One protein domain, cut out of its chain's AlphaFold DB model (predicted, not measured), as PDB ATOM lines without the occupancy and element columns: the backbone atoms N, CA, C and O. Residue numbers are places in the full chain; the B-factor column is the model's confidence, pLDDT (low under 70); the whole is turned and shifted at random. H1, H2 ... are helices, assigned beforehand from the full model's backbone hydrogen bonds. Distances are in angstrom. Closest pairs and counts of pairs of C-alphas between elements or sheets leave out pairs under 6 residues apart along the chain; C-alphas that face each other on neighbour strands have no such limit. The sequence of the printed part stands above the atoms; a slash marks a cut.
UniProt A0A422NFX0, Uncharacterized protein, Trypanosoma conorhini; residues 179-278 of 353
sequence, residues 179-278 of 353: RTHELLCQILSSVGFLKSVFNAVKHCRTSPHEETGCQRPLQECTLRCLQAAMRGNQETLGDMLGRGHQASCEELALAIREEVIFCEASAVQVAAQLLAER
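What this domain is: This is residues 179 to 278 of the 353 residues of an uncharacterized protein of Trypanosoma conorhini (UniProt A0A422NFX0). Three helices lie side by side in an elongated row, with the long helix H1 in the middle, H2 on one side of it and the equally long H4 on the other. The short helix H3 follows the end of H2 and stands crosswise to H1 near H1's first residues. The printed part has 100 residues with four named helices, in the order H1, H2, H3, H4, and no named strand; the class is all helix. The whole is loose, with a radius of gyration of the C-alphas of 16.1 A and spans of 48 by 26 by 19 A.

Where its parts are: H1, residues 179 to 206, is 40.4 A long and begins with C-alpha 179 at (10.531, -14.705, -38.039). H4, residues 249 to 276, is 40.5 A long and ends with C-alpha 276 at (27.355, -53.532, -51.566). H2, residues 218 to 234, measures 25.2 A, and H3, residues 237 to 244, 11.0 A.

How they stand to each other: H1 is the hub, touching the three other helices. H1 and H2 form a helical hairpin, opposite ways at a shallow tilt of 8 degrees; their closest C-alphas, of Ala 200 and Cys 225, are 5.1 A apart. H1 and H4 touch and run the same way at a shallow tilt of 27 degrees, closest at the C-alphas of His 181 and Cys 249, 5.6 A. H3 touches H1 at residues 181 to 189 alone, about perpendicular at 88 degrees, closest at the C-alphas of Cys 185 and Met 240, 5.9 A. H3 and H4 are close but not clearly touching, with the C-alphas of Gly 244 and Leu 252 closest at 7.2 A. H2 and H4 are apart. Every O i to N i+4 pair is within hydrogen-bond range in H1 and H4, against 10 of 13 in H2 and 3 of 4 in H3.

The domain as a whole: The C-alphas farthest apart, of Arg 179 and Glu 211, are 50.7 A apart. The printed part has no cut. The link from H1 to H2, 11 residues, is long; the other two are tight. Mean pLDDT of the printed part is 88.1, with residues 211 and 232 under 70.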
ATOM      1  N   ARG A 179      10.502 -14.135 -36.681       86.25
ATOM      2  CA  ARG A 179      10.531 -14.705 -38.039       86.25
ATOM      3  C   ARG A 179      11.642 -15.747 -38.214       86.25
ATOM      4  O   ARG A 179      11.467 -16.686 -38.987       86.25
ATOM      5  N   THR A 180      12.775 -15.607 -37.523       88.94
ATOM      6  CA  THR A 180      13.819 -16.643 -37.526       88.94
ATOM      7  C   THR A 180      13.403 -17.866 -36.710       88.94
ATOM      8  O   THR A 180      13.593 -18.976 -37.196       88.94
ATOM      9  N   HIS A 181      12.755 -17.695 -35.552       90.00
ATOM     10  CA  HIS A 181      12.158 -18.795 -34.775       90.00
ATOM     11  C   HIS A 181      11.148 -19.612 -35.600       90.00
ATOM     12  O   HIS A 181      11.260 -20.836 -35.689       90.00
ATOM     13  N   GLU A 182      10.233 -18.931 -36.299       90.00
ATOM     14  CA  GLU A 182       9.233 -19.548 -37.182       90.00
ATOM     15  C   GLU A 182       9.887 -20.369 -38.318       90.00
ATOM     16  O   GLU A 182       9.463 -21.494 -38.596       90.00
ATOM     17  N   LEU A 183      10.968 -19.861 -38.927       91.62
ATOM     18  CA  LEU A 183      11.746 -20.583 -39.946       91.62
ATOM     19  C   LEU A 183      12.512 -21.788 -39.376       91.62
ATOM     20  O   LEU A 183      12.546 -22.838 -40.016       91.62
ATOM     21  N   LEU A 184      13.102 -21.673 -38.183       92.25
ATOM     22  CA  LEU A 184      13.809 -22.780 -37.528       92.25
ATOM     23  C   LEU A 184      12.843 -23.929 -37.190       92.25
ATOM     24  O   LEU A 184      13.161 -25.090 -37.448       92.25
ATOM     25  N   CYS A 185      11.630 -23.618 -36.718       90.38
ATOM     26  CA  CYS A 185      10.576 -24.614 -36.496       90.38
ATOM     27  C   CYS A 185      10.165 -25.328 -37.799       90.38
ATOM     28  O   CYS A 185      10.002 -26.549 -37.812       90.38
ATOM     29  N   GLN A 186      10.043 -24.590 -38.909       90.88
ATOM     30  CA  GLN A 186       9.732 -25.170 -40.221       90.88
ATOM     31  C   GLN A 186      10.855 -26.094 -40.727       90.88
ATOM     32  O   GLN A 186      10.580 -27.179 -41.246       90.88
ATOM     33  N   ILE A 187      12.120 -25.697 -40.548       92.12
ATOM     34  CA  ILE A 187      13.275 -26.527 -40.913       92.12
ATOM     35  C   ILE A 187      13.286 -27.809 -40.068       92.12
ATOM     36  O   ILE A 187      13.381 -28.892 -40.647       92.12
ATOM     37  N   LEU A 188      13.093 -27.724 -38.746       90.81
ATOM     38  CA  LEU A 188      13.009 -28.897 -37.863       90.81
ATOM     39  C   LEU A 188      11.944 -29.903 -38.303       90.81
ATOM     40  O   LEU A 188      12.239 -31.095 -38.354       90.81
ATOM     41  N   SER A 189      10.741 -29.448 -38.666       89.88
ATOM     42  CA  SER A 189       9.696 -30.346 -39.181       89.88
ATOM     43  C   SER A 189      10.156 -31.055 -40.464       89.88
ATOM     44  O   SER A 189      10.070 -32.282 -40.558       89.88
ATOM     45  N   SER A 190      10.768 -30.329 -41.411       90.12
ATOM     46  CA  SER A 190      11.273 -30.933 -42.655       90.12
ATOM     47  C   SER A 190      12.386 -31.971 -42.434       90.12
ATOM     48  O   SER A 190      12.394 -33.014 -43.092       90.12
ATOM     49  N   VAL A 191      13.293 -31.747 -41.474       91.69
ATOM     50  CA  VAL A 191      14.368 -32.701 -41.146       91.69
ATOM     51  C   VAL A 191      13.825 -33.876 -40.320       91.69
ATOM     52  O   VAL A 191      14.204 -35.021 -40.560       91.69
ATOM     53  N   GLY A 192      12.859 -33.641 -39.427       89.12
ATOM     54  CA  GLY A 192      12.124 -34.689 -38.711       89.12
ATOM     55  C   GLY A 192      11.339 -35.618 -39.649       89.12
ATOM     56  O   GLY A 192      11.301 -36.837 -39.438       89.12
ATOM     57  N   PHE A 193      10.790 -35.081 -40.743       90.94
ATOM     58  CA  PHE A 193      10.223 -35.882 -41.828       90.94
ATOM     59  C   PHE A 193      11.295 -36.734 -42.530       90.94
ATOM     60  O   PHE A 193      11.103 -37.945 -42.663       90.94
ATOM     61  N   LEU A 194      12.446 -36.161 -42.908       91.69
ATOM     62  CA  LEU A 194      13.553 -36.926 -43.507       91.69
ATOM     63  C   LEU A 194      14.032 -38.059 -42.584       91.69
ATOM     64  O   LEU A 194      14.131 -39.204 -43.023       91.69
ATOM     65  N   LYS A 195      14.226 -37.784 -41.290       93.00
ATOM     66  CA  LYS A 195      14.535 -38.787 -40.257       93.00
ATOM     67  C   LYS A 195      13.479 -39.890 -40.179       93.00
ATOM     68  O   LYS A 195      13.826 -41.066 -40.074       93.00
ATOM     69  N   SER A 196      12.198 -39.542 -40.289       93.06
ATOM     70  CA  SER A 196      11.097 -40.515 -40.325       93.06
ATOM     71  C   SER A 196      11.157 -41.412 -41.570       93.06
ATOM     72  O   SER A 196      10.938 -42.618 -41.463       93.06
ATOM     73  N   VAL A 197      11.527 -40.861 -42.733       93.56
ATOM     74  CA  VAL A 197      11.755 -41.633 -43.968       93.56
ATOM     75  C   VAL A 197      12.989 -42.534 -43.848       93.56
ATOM     76  O   VAL A 197      12.901 -43.714 -44.182       93.56
ATOM     77  N   PHE A 198      14.112 -42.043 -43.313       93.00
ATOM     78  CA  PHE A 198      15.303 -42.871 -43.085       93.00
ATOM     79  C   PHE A 198      15.033 -44.013 -42.101       93.00
ATOM     80  O   PHE A 198      15.440 -45.141 -42.365       93.00
ATOM     81  N   ASN A 199      14.283 -43.768 -41.024       91.75
ATOM     82  CA  ASN A 199      13.872 -44.815 -40.086       91.75
ATOM     83  C   ASN A 199      12.945 -45.855 -40.742       91.75
ATOM     84  O   ASN A 199      13.119 -47.052 -40.510       91.75
ATOM     85  N   ALA A 200      12.015 -45.431 -41.607       93.12
ATOM     86  CA  ALA A 200      11.171 -46.336 -42.390       93.12
ATOM     87  C   ALA A 200      11.993 -47.214 -43.355       93.12
ATOM     88  O   ALA A 200      11.831 -48.433 -43.367       93.12
ATOM     89  N   VAL A 201      12.912 -46.614 -44.119       91.94
ATOM     90  CA  VAL A 201      13.804 -47.330 -45.051       91.94
ATOM     91  C   VAL A 201      14.740 -48.283 -44.305       91.94
ATOM     92  O   VAL A 201      14.916 -49.423 -44.731       91.94
ATOM     93  N   LYS A 202      15.299 -47.851 -43.168       91.00
ATOM     94  CA  LYS A 202      16.159 -48.672 -42.308       91.00
ATOM     95  C   LYS A 202      15.401 -49.882 -41.770       91.00
ATOM     96  O   LYS A 202      15.863 -50.996 -41.980       91.00
ATOM     97  N   HIS A 203      14.211 -49.688 -41.194       90.44
ATOM     98  CA  HIS A 203      13.347 -50.784 -40.742       90.44
ATOM     99  C   HIS A 203      13.089 -51.813 -41.855       90.44
ATOM    100  O   HIS A 203      13.326 -53.003 -41.660       90.44
ATOM    101  N   CYS A 204      12.657 -51.366 -43.036       90.94
ATOM    102  CA  CYS A 204      12.342 -52.267 -44.148       90.94
ATOM    103  C   CYS A 204      13.572 -52.986 -44.736       90.94
ATOM    104  O   CYS A 204      13.398 -53.982 -45.430       90.94
ATOM    105  N   ARG A 205      14.797 -52.526 -44.448       87.62
ATOM    106  CA  ARG A 205      16.056 -53.171 -44.861       87.62
ATOM    107  C   ARG A 205      16.667 -54.078 -43.792       87.62
ATOM    108  O   ARG A 205      17.238 -55.103 -44.140       87.62
ATOM    109  N   THR A 206      16.589 -53.706 -42.511       86.19
ATOM    110  CA  THR A 206      17.269 -54.432 -41.422       86.19
ATOM    111  C   THR A 206      16.381 -55.427 -40.680       86.19
ATOM    112  O   THR A 206      16.909 -56.339 -40.052       86.19
ATOM    113  N   SER A 207      15.054 -55.263 -40.705       86.69
ATOM    114  CA  SER A 207      14.143 -56.236 -40.094       86.69
ATOM    115  C   SER A 207      13.931 -57.432 -41.031       86.69
ATOM    116  O   SER A 207      13.578 -57.217 -42.195       86.69
ATOM    117  N   PRO A 208      14.048 -58.689 -40.561       85.25
ATOM    118  CA  PRO A 208      13.561 -59.835 -41.321       85.25
ATOM    119  C   PRO A 208      12.039 -59.737 -41.479       85.25
ATOM    120  O   PRO A 208      11.327 -59.297 -40.571       85.25
ATOM    121  N   HIS A 209      11.543 -60.128 -42.647       87.81
ATOM    122  CA  HIS A 209      10.119 -60.128 -42.972       87.81
ATOM    123  C   HIS A 209       9.583 -61.566 -42.977       87.81
ATOM    124  O   HIS A 209      10.350 -62.514 -43.118       87.81
ATOM    125  N   GLU A 210       8.273 -61.699 -42.796       75.81
ATOM    126  CA  GLU A 210       7.466 -62.929 -42.842       75.81
ATOM    127  C   GLU A 210       7.737 -63.973 -41.735       75.81
ATOM    128  O   GLU A 210       6.769 -64.479 -41.173       75.81
ATOM    129  N   GLU A 211       8.987 -64.234 -41.330       66.31
ATOM    130  CA  GLU A 211       9.306 -65.370 -40.435       66.31
ATOM    131  C   GLU A 211       9.636 -65.011 -38.971       66.31
ATOM    132  O   GLU A 211       9.245 -65.746 -38.065       66.31
ATOM    133  N   THR A 212      10.351 -63.909 -38.698       70.00
ATOM    134  CA  THR A 212      10.848 -63.596 -37.328       70.00
ATOM    135  C   THR A 212      10.733 -62.134 -36.882       70.00
ATOM    136  O   THR A 212      10.907 -61.850 -35.698       70.00
ATOM    137  N   GLY A 213      10.434 -61.199 -37.790       79.31
ATOM    138  CA  GLY A 213      10.363 -59.762 -37.493       79.31
ATOM    139  C   GLY A 213       9.029 -59.143 -37.899       79.31
ATOM    140  O   GLY A 213       8.059 -59.156 -37.143       79.31
ATOM    141  N   CYS A 214       8.967 -58.568 -39.100       85.94
ATOM    142  CA  CYS A 214       7.739 -57.968 -39.612       85.94
ATOM    143  C   CYS A 214       6.833 -59.033 -40.251       85.94
ATOM    144  O   CYS A 214       7.191 -59.602 -41.275       85.94
ATOM    145  N   GLN A 215       5.626 -59.244 -39.714       88.12
ATOM    146  CA  GLN A 215       4.617 -60.202 -40.217       88.12
ATOM    147  C   GLN A 215       4.008 -59.850 -41.599       88.12
ATOM    148  O   GLN A 215       2.895 -60.267 -41.912       88.12
ATOM    149  N   ARG A 216       4.664 -59.010 -42.406       88.25
ATOM    150  CA  ARG A 216       4.166 -58.527 -43.702       88.25
ATOM    151  C   ARG A 216       5.205 -58.769 -44.793       88.25
ATOM    152  O   ARG A 216       6.393 -58.639 -44.492       88.25
ATOM    153  N   PRO A 217       4.791 -58.984 -46.052       90.94
ATOM    154  CA  PRO A 217       5.711 -58.980 -47.180       90.94
ATOM    155  C   PRO A 217       6.439 -57.638 -47.284       90.94
ATOM    156  O   PRO A 217       5.861 -56.572 -47.035       90.94
ATOM    157  N   LEU A 218       7.702 -57.681 -47.717       90.31
ATOM    158  CA  LEU A 218       8.591 -56.515 -47.829       90.31
ATOM    159  C   LEU A 218       7.952 -55.333 -48.582       90.31
ATOM    160  O   LEU A 218       8.119 -54.180 -48.181       90.31
ATOM    161  N   GLN A 219       7.182 -55.602 -49.639       91.19
ATOM    162  CA  GLN A 219       6.512 -54.565 -50.432       91.19
ATOM    163  C   GLN A 219       5.389 -53.858 -49.651       91.19
ATOM    164  O   GLN A 219       5.339 -52.628 -49.625       91.19
ATOM    165  N   GLU A 220       4.517 -54.605 -48.962       93.19
ATOM    166  CA  GLU A 220       3.449 -54.017 -48.138       93.19
ATOM    167  C   GLU A 220       4.032 -53.290 -46.919       93.19
ATOM    168  O   GLU A 220       3.563 -52.208 -46.560       93.19
ATOM    169  N   CYS A 221       5.082 -53.849 -46.312       92.94
ATOM    170  CA  CYS A 221       5.823 -53.210 -45.231       92.94
ATOM    171  C   CYS A 221       6.407 -51.862 -45.679       92.94
ATOM    172  O   CYS A 221       6.105 -50.836 -45.072       92.94
ATOM    173  N   THR A 222       7.145 -51.841 -46.795       92.62
ATOM    174  CA  THR A 222       7.753 -50.623 -47.358       92.62
ATOM    175  C   THR A 222       6.701 -49.556 -47.656       92.62
ATOM    176  O   THR A 222       6.852 -48.409 -47.236       92.62
ATOM    177  N   LEU A 223       5.588 -49.927 -48.301       94.06
ATOM    178  CA  LEU A 223       4.481 -49.004 -48.565       94.06
ATOM    179  C   LEU A 223       3.854 -48.468 -47.268       94.06
ATOM    180  O   LEU A 223       3.646 -47.262 -47.153       94.06
ATOM    181  N   ARG A 224       3.593 -49.322 -46.268       92.69
ATOM    182  CA  ARG A 224       3.030 -48.911 -44.966       92.69
ATOM    183  C   ARG A 224       3.970 -47.984 -44.194       92.69
ATOM    184  O   ARG A 224       3.505 -46.985 -43.651       92.69
ATOM    185  N   CYS A 225       5.266 -48.288 -44.148       93.06
ATOM    186  CA  CYS A 225       6.263 -47.505 -43.419       93.06
ATOM    187  C   CYS A 225       6.525 -46.146 -44.089       93.06
ATOM    188  O   CYS A 225       6.539 -45.128 -43.397       93.06
ATOM    189  N   LEU A 226       6.629 -46.090 -45.423       91.75
ATOM    190  CA  LEU A 226       6.743 -44.818 -46.149       91.75
ATOM    191  C   LEU A 226       5.458 -43.982 -46.048       91.75
ATOM    192  O   LEU A 226       5.538 -42.784 -45.792       91.75
ATOM    193  N   GLN A 227       4.270 -44.592 -46.149       92.44
ATOM    194  CA  GLN A 227       3.002 -43.884 -45.918       92.44
ATOM    195  C   GLN A 227       2.880 -43.351 -44.485       92.44
ATOM    196  O   GLN A 227       2.314 -42.277 -44.292       92.44
ATOM    197  N   ALA A 228       3.392 -44.069 -43.480       89.38
ATOM    198  CA  ALA A 228       3.422 -43.587 -42.101       89.38
ATOM    199  C   ALA A 228       4.353 -42.372 -41.952       89.38
ATOM    200  O   ALA A 228       3.924 -41.353 -41.415       89.38
ATOM    201  N   ALA A 229       5.571 -42.431 -42.506       89.81
ATOM    202  CA  ALA A 229       6.493 -41.295 -42.527       89.81
ATOM    203  C   ALA A 229       5.900 -40.078 -43.268       89.81
ATOM    204  O   ALA A 229       5.959 -38.959 -42.768       89.81
ATOM    205  N   MET A 230       5.249 -40.290 -44.418       85.12
ATOM    206  CA  MET A 230       4.610 -39.227 -45.211       85.12
ATOM    207  C   MET A 230       3.421 -38.547 -44.516       85.12
ATOM    208  O   MET A 230       3.140 -37.391 -44.825       85.12
ATOM    209  N   ARG A 231       2.741 -39.202 -43.563       82.94
ATOM    210  CA  ARG A 231       1.725 -38.531 -42.725       82.94
ATOM    211  C   ARG A 231       2.345 -37.525 -41.756       82.94
ATOM    212  O   ARG A 231       1.696 -36.534 -41.446       82.94
ATOM    213  N   GLY A 232       3.595 -37.733 -41.334       67.62
ATOM    214  CA  GLY A 232       4.345 -36.763 -40.525       67.62
ATOM    215  C   GLY A 232       4.603 -35.435 -41.245       67.62
ATOM    216  O   GLY A 232       4.787 -34.416 -40.598       67.62
ATOM    217  N   ASN A 233       4.528 -35.408 -42.581       71.69
ATOM    218  CA  ASN A 233       4.664 -34.188 -43.383       71.69
ATOM    219  C   ASN A 233       3.328 -33.425 -43.572       71.69
ATOM    220  O   ASN A 233       3.192 -32.640 -44.508       71.69
ATOM    221  N   GLN A 234       2.315 -33.699 -42.737       78.44
ATOM    222  CA  GLN A 234       1.010 -33.012 -42.730       78.44
ATOM    223  C   GLN A 234       0.784 -32.176 -41.455       78.44
ATOM    224  O   GLN A 234      -0.338 -31.754 -41.182       78.44
ATOM    225  N   GLU A 235       1.836 -31.948 -40.666       77.94
ATOM    226  CA  GLU A 235       1.794 -31.099 -39.471       77.94
ATOM    227  C   GLU A 235       1.398 -29.664 -39.835       77.94
ATOM    228  O   GLU A 235       1.932 -29.069 -40.777       77.94
ATOM    229  N   THR A 236       0.444 -29.091 -39.100       82.56
ATOM    230  CA  THR A 236       0.015 -27.719 -39.366       82.56
ATOM    231  C   THR A 236       1.050 -26.724 -38.847       82.56
ATOM    232  O   THR A 236       1.872 -27.022 -37.978       82.56
ATOM    233  N   LEU A 237       0.975 -25.481 -39.326       76.75
ATOM    234  CA  LEU A 237       1.828 -24.402 -38.826       76.75
ATOM    235  C   LEU A 237       1.608 -24.121 -37.323       76.75
ATOM    236  O   LEU A 237       2.523 -23.643 -36.660       76.75
ATOM    237  N   GLY A 238       0.449 -24.490 -36.762       79.44
ATOM    238  CA  GLY A 238       0.228 -24.487 -35.313       79.44
ATOM    239  C   GLY A 238       1.011 -25.584 -34.586       79.44
ATOM    240  O   GLY A 238       1.644 -25.305 -33.569       79.44
ATOM    241  N   ASP A 239       1.033 -26.806 -35.127       81.31
ATOM    242  CA  ASP A 239       1.731 -27.953 -34.526       81.31
ATOM    243  C   ASP A 239       3.255 -27.769 -34.540       81.31
ATOM    244  O   ASP A 239       3.927 -28.047 -33.544       81.31
ATOM    245  N   MET A 240       3.798 -27.250 -35.650       78.94
ATOM    246  CA  MET A 240       5.227 -26.942 -35.786       78.94
ATOM    247  C   MET A 240       5.678 -25.894 -34.759       78.94
ATOM    248  O   MET A 240       6.661 -26.103 -34.049       78.94
ATOM    249  N   LEU A 241       4.940 -24.784 -34.640       79.00
ATOM    250  CA  LEU A 241       5.267 -23.723 -33.681       79.00
ATOM    251  C   LEU A 241       5.021 -24.155 -32.232       79.00
ATOM    252  O   LEU A 241       5.787 -23.766 -31.354       79.00
ATOM    253  N   GLY A 242       4.015 -24.996 -31.973       79.31
ATOM    254  CA  GLY A 242       3.720 -25.523 -30.639       79.31
ATOM    255  C   GLY A 242       4.879 -26.316 -30.026       79.31
ATOM    256  O   GLY A 242       5.117 -26.210 -28.826       79.31
ATOM    257  N   ARG A 243       5.647 -27.049 -30.844       73.62
ATOM    258  CA  ARG A 243       6.839 -27.793 -30.392       73.62
ATOM    259  C   ARG A 243       8.035 -26.886 -30.112       73.62
ATOM    260  O   ARG A 243       8.762 -27.126 -29.157       73.62
ATOM    261  N   GLY A 244       8.222 -25.840 -30.917       75.19
ATOM    262  CA  GLY A 244       9.306 -24.872 -30.728       75.19
ATOM    263  C   GLY A 244       9.018 -23.778 -29.695       75.19
ATOM    264  O   GLY A 244       9.932 -23.044 -29.336       75.19
ATOM    265  N   HIS A 245       7.780 -23.639 -29.210       77.69
ATOM    266  CA  HIS A 245       7.321 -22.447 -28.478       77.69
ATOM    267  C   HIS A 245       8.097 -22.123 -27.188       77.69
ATOM    268  O   HIS A 245       8.149 -20.962 -26.792       77.69
ATOM    269  N   GLN A 246       8.690 -23.129 -26.537       83.50
ATOM    270  CA  GLN A 246       9.489 -22.958 -25.315       83.50
ATOM    271  C   GLN A 246      11.007 -22.977 -25.562       83.50
ATOM    272  O   GLN A 246      11.762 -22.673 -24.645       83.50
ATOM    273  N   ALA A 247      11.452 -23.321 -26.773       88.88
ATOM    274  CA  ALA A 247      12.865 -23.415 -27.125       88.88
ATOM    275  C   ALA A 247      13.371 -22.109 -27.753       88.88
ATOM    276  O   ALA A 247      12.694 -21.479 -28.572       88.88
ATOM    277  N   SER A 248      14.588 -21.717 -27.387       91.12
ATOM    278  CA  SER A 248      15.302 -20.590 -27.983       91.12
ATOM    279  C   SER A 248      15.737 -20.885 -29.423       91.12
ATOM    280  O   SER A 248      15.891 -22.034 -29.837       91.12
ATOM    281  N   CYS A 249      16.011 -19.833 -30.200       89.81
ATOM    282  CA  CYS A 249      16.539 -19.981 -31.559       89.81
ATOM    283  C   CYS A 249      17.888 -20.727 -31.604       89.81
ATOM    284  O   CYS A 249      18.196 -21.353 -32.614       89.81
ATOM    285  N   GLU A 250      18.678 -20.683 -30.527       91.94
ATOM    286  CA  GLU A 250      19.962 -21.386 -30.425       91.94
ATOM    287  C   GLU A 250      19.759 -22.891 -30.201       91.94
ATOM    288  O   GLU A 250      20.333 -23.699 -30.930       91.94
ATOM    289  N   GLU A 251      18.868 -23.279 -29.284       92.62
ATOM    290  CA  GLU A 251      18.486 -24.683 -29.062       92.62
ATOM    291  C   GLU A 251      17.844 -25.297 -30.315       92.62
ATOM    292  O   GLU A 251      18.196 -26.409 -30.709       92.62
ATOM    293  N   LEU A 252      16.964 -24.554 -30.999       92.38
ATOM    294  CA  LEU A 252      16.376 -24.991 -32.268       92.38
ATOM    295  C   LEU A 252      17.447 -25.167 -33.359       92.38
ATOM    296  O   LEU A 252      17.409 -26.151 -34.096       92.38
ATOM    297  N   ALA A 253      18.424 -24.259 -33.462       92.25
ATOM    298  CA  ALA A 253      19.514 -24.369 -34.435       92.25
ATOM    299  C   ALA A 253      20.460 -25.551 -34.147       92.25
ATOM    300  O   ALA A 253      20.912 -26.216 -35.083       92.25
ATOM    301  N   LEU A 254      20.727 -25.848 -32.870       94.50
ATOM    302  CA  LEU A 254      21.477 -27.038 -32.459       94.50
ATOM    303  C   LEU A 254      20.711 -28.324 -32.800       94.50
ATOM    304  O   LEU A 254      21.280 -29.207 -33.439       94.50
ATOM    305  N   ALA A 255      19.413 -28.388 -32.492       94.12
ATOM    306  CA  ALA A 255      18.564 -29.528 -32.836       94.12
ATOM    307  C   ALA A 255      18.485 -29.770 -34.359       94.12
ATOM    308  O   ALA A 255      18.575 -30.914 -34.800       94.12
ATOM    309  N   ILE A 256      18.404 -28.715 -35.187       94.31
ATOM    310  CA  ILE A 256      18.496 -28.851 -36.657       94.31
ATOM    311  C   ILE A 256      19.819 -29.506 -37.041       94.31
ATOM    312  O   ILE A 256      19.836 -30.428 -37.853       94.31
ATOM    313  N   ARG A 257      20.933 -29.030 -36.476       95.56
ATOM    314  CA  ARG A 257      22.271 -29.520 -36.813       95.56
ATOM    315  C   ARG A 257      22.449 -30.994 -36.444       95.56
ATOM    316  O   ARG A 257      22.995 -31.743 -37.248       95.56
ATOM    317  N   GLU A 258      21.976 -31.415 -35.275       95.38
ATOM    318  CA  GLU A 258      22.008 -32.821 -34.853       95.38
ATOM    319  C   GLU A 258      21.163 -33.715 -35.771       95.38
ATOM    320  O   GLU A 258      21.639 -34.756 -36.230       95.38
ATOM    321  N   GLU A 259      19.946 -33.286 -36.118       93.75
ATOM    322  CA  GLU A 259      19.053 -34.070 -36.975       93.75
ATOM    323  C   GLU A 259      19.505 -34.108 -38.445       93.75
ATOM    324  O   GLU A 259      19.314 -35.123 -39.123       93.75
ATOM    325  N   VAL A 260      20.170 -33.056 -38.938       95.19
ATOM    326  CA  VAL A 260      20.827 -33.059 -40.256       95.19
ATOM    327  C   VAL A 260      21.998 -34.043 -40.267       95.19
ATOM    328  O   VAL A 260      22.050 -34.884 -41.160       95.19
ATOM    329  N   ILE A 261      22.870 -34.028 -39.252       94.81
ATOM    330  CA  ILE A 261      23.990 -34.982 -39.133       94.81
ATOM    331  C   ILE A 261      23.474 -36.432 -39.061       94.81
ATOM    332  O   ILE A 261      24.034 -37.325 -39.703       94.81
ATOM    333  N   PHE A 262      22.369 -36.682 -38.346       95.12
ATOM    334  CA  PHE A 262      21.705 -37.991 -38.343       95.12
ATOM    335  C   PHE A 262      21.216 -38.402 -39.743       95.12
ATOM    336  O   PHE A 262      21.390 -39.559 -40.147       95.12
ATOM    337  N   CYS A 263      20.612 -37.476 -40.494       94.69
ATOM    338  CA  CYS A 263      20.138 -37.727 -41.856       94.69
ATOM    339  C   CYS A 263      21.295 -37.983 -42.834       94.69
ATOM    340  O   CYS A 263      21.211 -38.916 -43.629       94.69
ATOM    341  N   GLU A 264      22.390 -37.223 -42.748       94.12
ATOM    342  CA  GLU A 264      23.601 -37.415 -43.556       94.12
ATOM    343  C   GLU A 264      24.233 -38.791 -43.300       94.12
ATOM    344  O   GLU A 264      24.442 -39.564 -44.239       94.12
ATOM    345  N   ALA A 265      24.454 -39.154 -42.032       95.31
ATOM    346  CA  ALA A 265      24.992 -40.462 -41.661       95.31
ATOM    347  C   ALA A 265      24.078 -41.620 -42.110       95.31
ATOM    348  O   ALA A 265      24.557 -42.648 -42.599       95.31
ATOM    349  N   SER A 266      22.757 -41.443 -42.002       93.06
ATOM    350  CA  SER A 266      21.767 -42.423 -42.472       93.06
ATOM    351  C   SER A 266      21.766 -42.565 -43.996       93.06
ATOM    352  O   SER A 266      21.706 -43.685 -44.504       93.06
ATOM    353  N   ALA A 267      21.885 -41.457 -44.735       91.88
ATOM    354  CA  ALA A 267      21.975 -41.461 -46.192       91.88
ATOM    355  C   ALA A 267      23.240 -42.183 -46.680       91.88
ATOM    356  O   ALA A 267      23.152 -43.032 -47.567       91.88
ATOM    357  N   VAL A 268      24.394 -41.911 -46.060       94.62
ATOM    358  CA  VAL A 268      25.661 -42.598 -46.365       94.62
ATOM    359  C   VAL A 268      25.567 -44.095 -46.052       94.62
ATOM    360  O   VAL A 268      25.980 -44.908 -46.878       94.62
ATOM    361  N   GLN A 269      24.963 -44.488 -44.922       92.75
ATOM    362  CA  GLN A 269      24.750 -45.902 -44.582       92.75
ATOM    363  C   GLN A 269      23.869 -46.623 -45.621       92.75
ATOM    364  O   GLN A 269      24.220 -47.719 -46.060       92.75
ATOM    365  N   VAL A 270      22.759 -46.015 -46.051       89.62
ATOM    366  CA  VAL A 270      21.860 -46.597 -47.069       89.62
ATOM    367  C   VAL A 270      22.525 -46.649 -48.451       89.62
ATOM    368  O   VAL A 270      22.371 -47.640 -49.165       89.62
ATOM    369  N   ALA A 271      23.309 -45.633 -48.823       89.00
ATOM    370  CA  ALA A 271      24.062 -45.623 -50.078       89.00
ATOM    371  C   ALA A 271      25.159 -46.703 -50.105       89.00
ATOM    372  O   ALA A 271      25.291 -47.414 -51.098       89.00
ATOM    373  N   ALA A 272      25.902 -46.881 -49.007       90.38
ATOM    374  CA  ALA A 272      26.912 -47.932 -48.886       90.38
ATOM    375  C   ALA A 272      26.298 -49.339 -48.998       90.38
ATOM    376  O   ALA A 272      26.849 -50.194 -49.690       90.38
ATOM    377  N   GLN A 273      25.124 -49.564 -48.393       88.44
ATOM    378  CA  GLN A 273      24.369 -50.814 -48.550       88.44
ATOM    379  C   GLN A 273      23.939 -51.050 -50.004       88.44
ATOM    380  O   GLN A 273      24.198 -52.121 -50.537       88.44
ATOM    381  N   LEU A 274      23.370 -50.044 -50.680       87.19
ATOM    382  CA  LEU A 274      22.987 -50.134 -52.099       87.19
ATOM    383  C   LEU A 274      24.169 -50.422 -53.039       87.19
ATOM    384  O   LEU A 274      23.986 -51.052 -54.080       87.19
ATOM    385  N   LEU A 275      25.374 -49.956 -52.699       87.38
ATOM    386  CA  LEU A 275      26.591 -50.256 -53.453       87.38
ATOM    387  C   LEU A 275      27.094 -51.680 -53.176       87.38
ATOM    388  O   LEU A 275      27.482 -52.365 -54.118       87.38
ATOM    389  N   ALA A 276      27.022 -52.153 -51.928       88.25
ATOM    390  CA  ALA A 276      27.355 -53.532 -51.566       88.25
ATOM    391  C   ALA A 276      26.376 -54.555 -52.180       88.25
ATOM    392  O   ALA A 276      26.815 -55.549 -52.747       88.25
ATOM    393  N   GLU A 277      25.069 -54.270 -52.159       84.75
ATOM    394  CA  GLU A 277      24.002 -55.050 -52.819       84.75
ATOM    395  C   GLU A 277      24.197 -55.167 -54.344       84.75
ATOM    396  O   GLU A 277      23.674 -56.089 -54.970       84.75
ATOM    397  N   ARG A 278      24.922 -54.218 -54.952       78.50
ATOM    398  CA  ARG A 278      25.125 -54.110 -56.405       78.50
ATOM    399  C   ARG A 278      26.521 -54.542 -56.867       78.50
ATOM    400  O   ARG A 278      26.748 -54.653 -58.074       78.50
TER     401      ARG A 278